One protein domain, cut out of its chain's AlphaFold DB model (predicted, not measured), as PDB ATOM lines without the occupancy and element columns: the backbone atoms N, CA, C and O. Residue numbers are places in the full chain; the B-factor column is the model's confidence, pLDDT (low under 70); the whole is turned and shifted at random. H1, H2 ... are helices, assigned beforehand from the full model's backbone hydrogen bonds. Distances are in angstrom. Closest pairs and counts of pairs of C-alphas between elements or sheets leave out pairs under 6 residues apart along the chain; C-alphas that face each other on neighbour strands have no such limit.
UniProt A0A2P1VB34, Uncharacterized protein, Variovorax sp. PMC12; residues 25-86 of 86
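AT A GLANCE: This is residues 25 to 86 of the 86 residues of an uncharacterized protein of Variovorax sp. PMC12 (UniProt A0A2P1VB34). The chain is strung out as an open arch with no packed core: the short helix H1 lies towards one foot, H2 runs along the top, and H3 makes most of the other leg. No helix touches another, and loops join the three helices. The printed part has 62 residues with three named helices, H1, H2 and H3 in chain order, and no named strand; the class is all helix, though under half of the residues, 29 of the 62, are in named elements. It is extended, with a radius of gyration of the C-alphas of 20.5 A, and flat, spanning 60 by 35 by 14 A.

IN THESE COORDINATES: Start at C-alpha 25 at (115.255, 62.854, 63.513) and go on to H1, residues 34 to 38, which begins at C-alpha 34 at (105.961, 53.019, 59.745). Next find H2, residues 53 to 63, 15.5 A from first to last C-alpha, beginning at (90.725, 40.061, 74.419). H3, residues 72 to 84, is the longest helix at 18.5 A and ends at C-alpha 84 at (111.989, 9.966, 60.583).

HOW THE PARTS SIT: Look at H1 first: it is apart from H2 and from H3, with no C-alpha of either within 8 A. Further along, H2 and H3 are apart too. In H1, H2 and H3 every backbone O i to N i+4 pair is within hydrogen-bond range. Residues 67 to 86, of which 72 to 84 belong to H3, stand free.

THE WHOLE: The two C-alphas farthest apart, those of Glu 28 and Lys 85, are 60.2 A apart. The printed part has no cut. The link from H1 to H2, residues 39 to 52, is long, and the link from H2 to H3, 8 residues, is short. The mean pLDDT of the printed part is 85.2; look for values under 70 at residues 25 to 28 and 84 to 86.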
ATOM      1  N   GLN A  25     114.864  62.340  64.819       63.97
ATOM      2  CA  GLN A  25     115.255  62.854  63.513       63.97
ATOM      3  C   GLN A  25     115.882  64.222  63.752       63.97
ATOM      4  O   GLN A  25     115.273  65.073  64.389       63.97
ATOM      5  N   GLU A  26     117.132  64.401  63.326       63.72
ATOM      6  CA  GLU A  26     117.876  65.661  63.520       63.72
ATOM      7  C   GLU A  26     118.007  66.088  65.000       63.72
ATOM      8  O   GLU A  26     118.224  67.251  65.319       63.72
ATOM      9  N   GLY A  27     117.915  65.126  65.928       65.19
ATOM     10  CA  GLY A  27     117.974  65.380  67.371       65.19
ATOM     11  C   GLY A  27     116.642  65.807  67.996       65.19
ATOM     12  O   GLY A  27     116.569  65.931  69.219       65.19
ATOM     13  N   GLU A  28     115.587  65.957  67.197       64.12
ATOM     14  CA  GLU A  28     114.239  66.264  67.662       64.12
ATOM     15  C   GLU A  28     113.353  65.011  67.683       64.12
ATOM     16  O   GLU A  28     113.511  64.062  66.908       64.12
ATOM     17  N   SER A  29     112.420  64.985  68.636       70.25
ATOM     18  CA  SER A  29     111.455  63.896  68.781       70.25
ATOM     19  C   SER A  29     110.402  64.000  67.681       70.25
ATOM     20  O   SER A  29     109.423  64.730  67.834       70.25
ATOM     21  N   SER A  30     110.571  63.226  66.615       75.12
ATOM     22  CA  SER A  30     109.615  63.136  65.508       75.12
ATOM     23  C   SER A  30     108.710  61.905  65.634       75.12
ATOM     24  O   SER A  30     109.106  60.904  66.241       75.12
ATOM     25  N   PRO A  31     107.487  61.940  65.066       81.69
ATOM     26  CA  PRO A  31     106.690  60.733  64.886       81.69
ATOM     27  C   PRO A  31     107.494  59.683  64.116       81.69
ATOM     28  O   PRO A  31     108.098  59.994  63.091       81.69
ATOM     29  N   ARG A  32     107.495  58.442  64.609       83.38
ATOM     30  CA  ARG A  32     108.206  57.332  63.964       83.38
ATOM     31  C   ARG A  32     107.647  57.069  62.566       83.38
ATOM     32  O   ARG A  32     106.426  57.077  62.379       83.38
ATOM     33  N   LEU A  33     108.520  56.743  61.618       87.94
ATOM     34  CA  LEU A  33     108.101  56.194  60.329       87.94
ATOM     35  C   LEU A  33     107.470  54.801  60.526       87.94
ATOM     36  O   LEU A  33     107.766  54.129  61.517       87.94
ATOM     37  N   PRO A  34     106.626  54.316  59.593       88.75
ATOM     38  CA  PRO A  34     105.961  53.019  59.745       88.75
ATOM     39  C   PRO A  34     106.932  51.864  60.030       88.75
ATOM     40  O   PRO A  34     106.744  51.136  60.997       88.75
ATOM     41  N   HIS A  35     108.028  51.769  59.271       88.38
ATOM     42  CA  HIS A  35     109.040  50.727  59.462       88.38
ATOM     43  C   HIS A  35     109.824  50.880  60.775       88.38
ATOM     44  O   HIS A  35     110.274  49.889  61.336       88.38
ATOM     45  N   GLU A  36     109.974  52.095  61.304       86.06
ATOM     46  CA  GLU A  36     110.614  52.320  62.605       86.06
ATOM     47  C   GLU A  36     109.685  51.958  63.767       86.06
ATOM     48  O   GLU A  36     110.141  51.460  64.794       86.06
ATOM     49  N   ARG A  37     108.376  52.197  63.609       85.31
ATOM     50  CA  ARG A  37     107.353  51.760  64.565       85.31
ATOM     51  C   ARG A  37     107.243  50.239  64.596       85.31
ATOM     52  O   ARG A  37     107.090  49.680  65.670       85.31
ATOM     53  N   ASP A  38     107.357  49.571  63.455       87.75
ATOM     54  CA  ASP A  38     107.298  48.107  63.407       87.75
ATOM     55  C   ASP A  38     108.514  47.466  64.100       87.75
ATOM     56  O   ASP A  38     108.388  46.447  64.778       87.75
ATOM     57  N   GLN A  39     109.691  48.092  63.983       86.12
ATOM     58  CA  GLN A  39     110.934  47.634  64.616       86.12
ATOM     59  C   GLN A  39     111.091  48.081  66.079       86.12
ATOM     60  O   GLN A  39     112.107  47.780  66.712       86.12
ATOM     61  N   SER A  40     110.131  48.814  66.643       85.38
ATOM     62  CA  SER A  40     110.245  49.302  68.013       85.38
ATOM     63  C   SER A  40     109.880  48.223  69.042       85.38
ATOM     64  O   SER A  40     109.112  47.302  68.780       85.38
ATOM     65  N   SER A  41     110.439  48.325  70.253       84.19
ATOM     66  CA  SER A  41     110.207  47.330  71.321       84.19
ATOM     67  C   SER A  41     108.769  47.348  71.849       84.19
ATOM     68  O   SER A  41     108.313  46.381  72.451       84.19
ATOM     69  N   ASP A  42     108.089  48.471  71.669       84.56
ATOM     70  CA  ASP A  42     106.695  48.727  72.008       84.56
ATOM     71  C   ASP A  42     105.739  48.409  70.846       84.56
ATOM     72  O   ASP A  42     104.538  48.608  70.990       84.56
ATOM     73  N   SER A  43     106.223  47.871  69.716       86.94
ATOM     74  CA  SER A  43     105.379  47.574  68.545       86.94
ATOM     75  C   SER A  43     104.278  46.546  68.824       86.94
ATOM     76  O   SER A  43     103.263  46.528  68.133       86.94
ATOM     77  N   GLN A  44     104.467  45.712  69.852       87.50
ATOM     78  CA  GLN A  44     103.506  44.702  70.301       87.50
ATOM     79  C   GLN A  44     102.757  45.101  71.581       87.50
ATOM     80  O   GLN A  44     101.984  44.302  72.110       87.50
ATOM     81  N   GLN A  45     102.990  46.303  72.122       88.56
ATOM     82  CA  GLN A  45     102.265  46.750  73.309       88.56
ATOM     83  C   GLN A  45     100.817  47.089  72.953       88.56
ATOM     84  O   GLN A  45     100.529  47.772  71.971       88.56
ATOM     85  N   THR A  46      99.893  46.628  73.789       88.62
ATOM     86  CA  THR A  46      98.495  47.050  73.747       88.62
ATOM     87  C   THR A  46      98.336  48.423  74.411       88.62
ATOM     88  O   THR A  46      99.128  48.773  75.291       88.62
ATOM     89  N   PRO A  47      97.313  49.216  74.035       84.88
ATOM     90  CA  PRO A  47      97.122  50.567  74.572       84.88
ATOM     91  C   PRO A  47      97.016  50.642  76.103       84.88
ATOM     92  O   PRO A  47      97.388  51.648  76.698       84.88
ATOM     93  N   ASP A  48      96.503  49.590  76.740       88.31
ATOM     94  CA  ASP A  48      96.298  49.479  78.184       88.31
ATOM     95  C   ASP A  48      97.323  48.562  78.876       88.31
ATOM     96  O   ASP A  48      97.227  48.322  80.081       88.31
ATOM     97  N   GLY A  49      98.300  48.037  78.127       88.50
ATOM     98  CA  GLY A  49      99.307  47.097  78.620       88.50
ATOM     99  C   GLY A  49      98.746  45.733  79.036       88.50
ATOM    100  O   GLY A  49      99.467  44.943  79.648       88.50
ATOM    101  N   ARG A  50      97.472  45.444  78.740       91.44
ATOM    102  CA  ARG A  50      96.827  44.161  79.046       91.44
ATOM    103  C   ARG A  50      96.856  43.241  77.829       91.44
ATOM    104  O   ARG A  50      96.905  43.730  76.702       91.44
ATOM    105  N   PRO A  51      96.805  41.911  78.008       91.38
ATOM    106  CA  PRO A  51      96.601  41.002  76.888       91.38
ATOM    107  C   PRO A  51      95.380  41.418  76.065       91.38
ATOM    108  O   PRO A  51      94.382  41.883  76.620       91.38
ATOM    109  N   THR A  52      95.444  41.229  74.748       93.56
ATOM    110  CA  THR A  52      94.268  41.417  73.892       93.56
ATOM    111  C   THR A  52      93.135  40.507  74.362       93.56
ATOM    112  O   THR A  52      93.374  39.455  74.959       93.56
ATOM    113  N   GLU A  53      91.890  40.881  74.071       94.44
ATOM    114  CA  GLU A  53      90.725  40.061  74.419       94.44
ATOM    115  C   GLU A  53      90.872  38.621  73.909       94.44
ATOM    116  O   GLU A  53      90.686  37.671  74.668       94.44
ATOM    117  N   VAL A  54      91.307  38.476  72.654       94.81
ATOM    118  CA  VAL A  54      91.582  37.181  72.021       94.81
ATOM    119  C   VAL A  54      92.713  36.437  72.735       94.81
ATOM    120  O   VAL A  54      92.596  35.239  72.965       94.81
ATOM    121  N   GLY A  55      93.790  37.126  73.124       94.62
ATOM    122  CA  GLY A  55      94.902  36.511  73.851       94.62
ATOM    123  C   GLY A  55      94.487  35.982  75.225       94.62
ATOM    124  O   GLY A  55      94.892  34.889  75.612       94.62
ATOM    125  N   ARG A  56      93.631  36.721  75.939       95.06
ATOM    126  CA  ARG A  56      93.057  36.267  77.211       95.06
ATOM    127  C   ARG A  56      92.156  35.048  77.013       95.06
ATOM    128  O   ARG A  56      92.313  34.070  77.732       95.06
ATOM    129  N   GLN A  57      91.260  35.085  76.028       95.75
ATOM    130  CA  GLN A  57      90.378  33.958  75.728       95.75
ATOM    131  C   GLN A  57      91.180  32.696  75.383       95.75
ATOM    132  O   GLN A  57      90.939  31.641  75.958       95.75
ATOM    133  N   ALA A  58      92.185  32.820  74.510       94.00
ATOM    134  CA  ALA A  58      93.048  31.705  74.130       94.00
ATOM    135  C   ALA A  58      93.784  31.102  75.338       94.00
ATOM    136  O   ALA A  58      93.906  29.884  75.441       94.00
ATOM    137  N   HIS A  59      94.245  31.939  76.274       95.38
ATOM    138  CA  HIS A  59      94.843  31.469  77.524       95.38
ATOM    139  C   HIS A  59      93.845  30.663  78.363       95.38
ATOM    140  O   HIS A  59      94.143  29.540  78.759       95.38
ATOM    141  N   GLU A  60      92.647  31.206  78.590       96.56
ATOM    142  CA  GLU A  60      91.592  30.516  79.338       96.56
ATOM    143  C   GLU A  60      91.150  29.210  78.660       96.56
ATOM    144  O   GLU A  60      90.760  28.259  79.334       96.56
ATOM    145  N   ASP A  61      91.174  29.145  77.330       95.25
ATOM    146  CA  ASP A  61      90.830  27.940  76.574       95.25
ATOM    147  C   ASP A  61      91.868  26.839  76.804       95.25
ATOM    148  O   ASP A  61      91.503  25.707  77.133       95.25
ATOM    149  N   VAL A  62      93.155  27.185  76.743       94.44
ATOM    150  CA  VAL A  62      94.249  26.256  77.061       94.44
ATOM    151  C   VAL A  62      94.187  25.805  78.523       94.44
ATOM    152  O   VAL A  62      94.314  24.611  78.790       94.44
ATOM    153  N   GLU A  63      93.938  26.712  79.473       96.62
ATOM    154  CA  GLU A  63      93.786  26.361  80.896       96.62
ATOM    155  C   GLU A  63      92.599  25.425  81.152       96.62
ATOM    156  O   GLU A  63      92.667  24.549  82.015       96.62
ATOM    157  N   ARG A  64      91.521  25.567  80.373       96.69
ATOM    158  CA  ARG A  64      90.360  24.665  80.396       96.69
ATOM    159  C   ARG A  64      90.602  23.338  79.668       96.69
ATOM    160  O   ARG A  64      89.742  22.461  79.723       96.69
ATOM    161  N   GLY A  65      91.750  23.170  79.012       95.44
ATOM    162  CA  GLY A  65      92.119  21.959  78.281       95.44
ATOM    163  C   GLY A  65      91.527  21.866  76.874       95.44
ATOM    164  O   GLY A  65      91.502  20.773  76.305       95.44
ATOM    165  N   LEU A  66      91.044  22.975  76.304       94.00
ATOM    166  CA  LEU A  66      90.660  23.008  74.895       94.00
ATOM    167  C   LEU A  66      91.922  22.891  74.038       94.00
ATOM    168  O   LEU A  66      92.930  23.560  74.268       94.00
ATOM    169  N   VAL A  67      91.848  22.020  73.038       87.94
ATOM    170  CA  VAL A  67      92.918  21.783  72.069       87.94
ATOM    171  C   VAL A  67      92.457  22.310  70.719       87.94
ATOM    172  O   VAL A  67      91.269  22.242  70.399       87.94
ATOM    173  N   ASP A  68      93.400  22.829  69.936       85.31
ATOM    174  CA  ASP A  68      93.131  23.236  68.564       85.31
ATOM    175  C   ASP A  68      92.537  22.065  67.762       85.31
ATOM    176  O   ASP A  68      93.015  20.930  67.816       85.31
ATOM    177  N   THR A  69      91.454  22.350  67.048       86.62
ATOM    178  CA  THR A  69      90.700  21.364  66.259       86.62
ATOM    179  C   THR A  69      91.075  21.380  64.781       86.62
ATOM    180  O   THR A  69      90.470  20.666  63.976       86.62
ATOM    181  N   ASP A  70      92.037  22.219  64.393       84.75
ATOM    182  CA  ASP A  70      92.507  22.282  63.023       84.75
ATOM    183  C   ASP A  70      93.204  20.978  62.570       84.75
ATOM    184  O   ASP A  70      93.587  20.104  63.350       84.75
ATOM    185  N   ARG A  71      93.358  20.811  61.251       86.88
ATOM    186  CA  ARG A  71      94.107  19.670  60.688       86.88
ATOM    187  C   ARG A  71      95.619  19.907  60.673       86.88
ATOM    188  O   ARG A  71      96.358  19.045  60.190       86.88
ATOM    189  N   GLY A  72      96.082  21.066  61.138       86.75
ATOM    190  CA  GLY A  72      97.482  21.467  61.103       86.75
ATOM    191  C   GLY A  72      98.344  20.552  61.962       86.75
ATOM    192  O   GLY A  72      99.395  20.097  61.505       86.75
ATOM    193  N   LEU A  73      97.867  20.204  63.160       84.50
ATOM    194  CA  LEU A  73      98.566  19.292  64.073       84.50
ATOM    195  C   LEU A  73      98.769  17.894  63.465       84.50
ATOM    196  O   LEU A  73      99.890  17.377  63.453       84.50
ATOM    197  N   GLU A  74      97.717  17.311  62.889       84.25
ATOM    198  CA  GLU A  74      97.781  15.994  62.242       84.25
ATOM    199  C   GLU A  74      98.673  16.012  60.992       84.25
ATOM    200  O   GLU A  74      99.523  15.135  60.810       84.25
ATOM    201  N   ALA A  75      98.561  17.049  60.155       87.69
ATOM    202  CA  ALA A  75      99.423  17.214  58.986       87.69
ATOM    203  C   ALA A  75     100.907  17.336  59.381       87.69
ATOM    204  O   ALA A  75     101.782  16.733  58.750       87.69
ATOM    205  N   ASN A  76     101.198  18.074  60.457       85.69
ATOM    206  CA  ASN A  76     102.548  18.221  60.995       85.69
ATOM    207  C   ASN A  76     103.109  16.886  61.506       85.69
ATOM    208  O   ASN A  76     104.269  16.562  61.238       85.69
ATOM    209  N   ARG A  77     102.281  16.095  62.201       86.62
ATOM    210  CA  ARG A  77     102.645  14.768  62.712       86.62
ATOM    211  C   ARG A  77     103.029  13.814  61.584       86.62
ATOM    212  O   ARG A  77     104.128  13.264  61.609       86.62
ATOM    213  N   VAL A  78     102.185  13.691  60.556       88.19
ATOM    214  CA  VAL A  78     102.458  12.839  59.382       88.19
ATOM    215  C   VAL A  78     103.764  13.242  58.693       88.19
ATOM    216  O   VAL A  78     104.574  12.382  58.344       88.19
ATOM    217  N   TYR A  79     104.005  14.546  58.524       88.75
ATOM    218  CA  TYR A  79     105.244  15.045  57.928       88.75
ATOM    219  C   TYR A  79     106.488  14.649  58.738       88.75
ATOM    220  O   TYR A  79     107.476  14.188  58.161       88.75
ATOM    221  N   LYS A  80     106.452  14.808  60.068       88.12
ATOM    222  CA  LYS A  80     107.563  14.442  60.963       88.12
ATOM    223  C   LYS A  80     107.816  12.936  60.972       88.12
ATOM    224  O   LYS A  80     108.958  12.515  60.798       88.12
ATOM    225  N   ASP A  81     106.765  12.131  61.083       85.94
ATOM    226  CA  ASP A  81     106.871  10.670  61.088       85.94
ATOM    227  C   ASP A  81     107.416  10.148  59.747       85.94
ATOM    228  O   ASP A  81     108.297   9.291  59.715       85.94
ATOM    229  N   GLY A  82     106.962  10.712  58.623       77.56
ATOM    230  CA  GLY A  82     107.470  10.379  57.288       77.56
ATOM    231  C   GLY A  82     108.912  10.840  57.025       77.56
ATOM    232  O   GLY A  82     109.587  10.279  56.161       77.56
ATOM    233  N   LYS A  83     109.413  11.842  57.757       71.56
ATOM    234  CA  LYS A  83     110.826  12.268  57.726       71.56
ATOM    235  C   LYS A  83     111.729  11.351  58.546       71.56
ATOM    236  O   LYS A  83     112.847  11.108  58.119       71.56
ATOM    237  N   LEU A  84     111.250  10.869  59.692       62.38
ATOM    238  CA  LEU A  84     111.989   9.966  60.583       62.38
ATOM    239  C   LEU A  84     112.077   8.532  60.039       62.38
ATOM    240  O   LEU A  84     112.968   7.787  60.427       62.38
ATOM    241  N   LYS A  85     111.149   8.142  59.158       58.97
ATOM    242  CA  LYS A  85     111.091   6.806  58.543       58.97
ATOM    243  C   LYS A  85     111.831   6.680  57.201       58.97
ATOM    244  O   LYS A  85     111.638   5.673  56.522       58.97
ATOM    245  N   ARG A  86     112.621   7.677  56.795       56.50
ATOM    246  CA  ARG A  86     113.444   7.629  55.577       56.50
ATOM    247  C   ARG A  86     114.924   7.566  55.899       56.50
ATOM    248  O   ARG A  86     115.323   8.211  56.888       56.50
TER     249      ARG A  86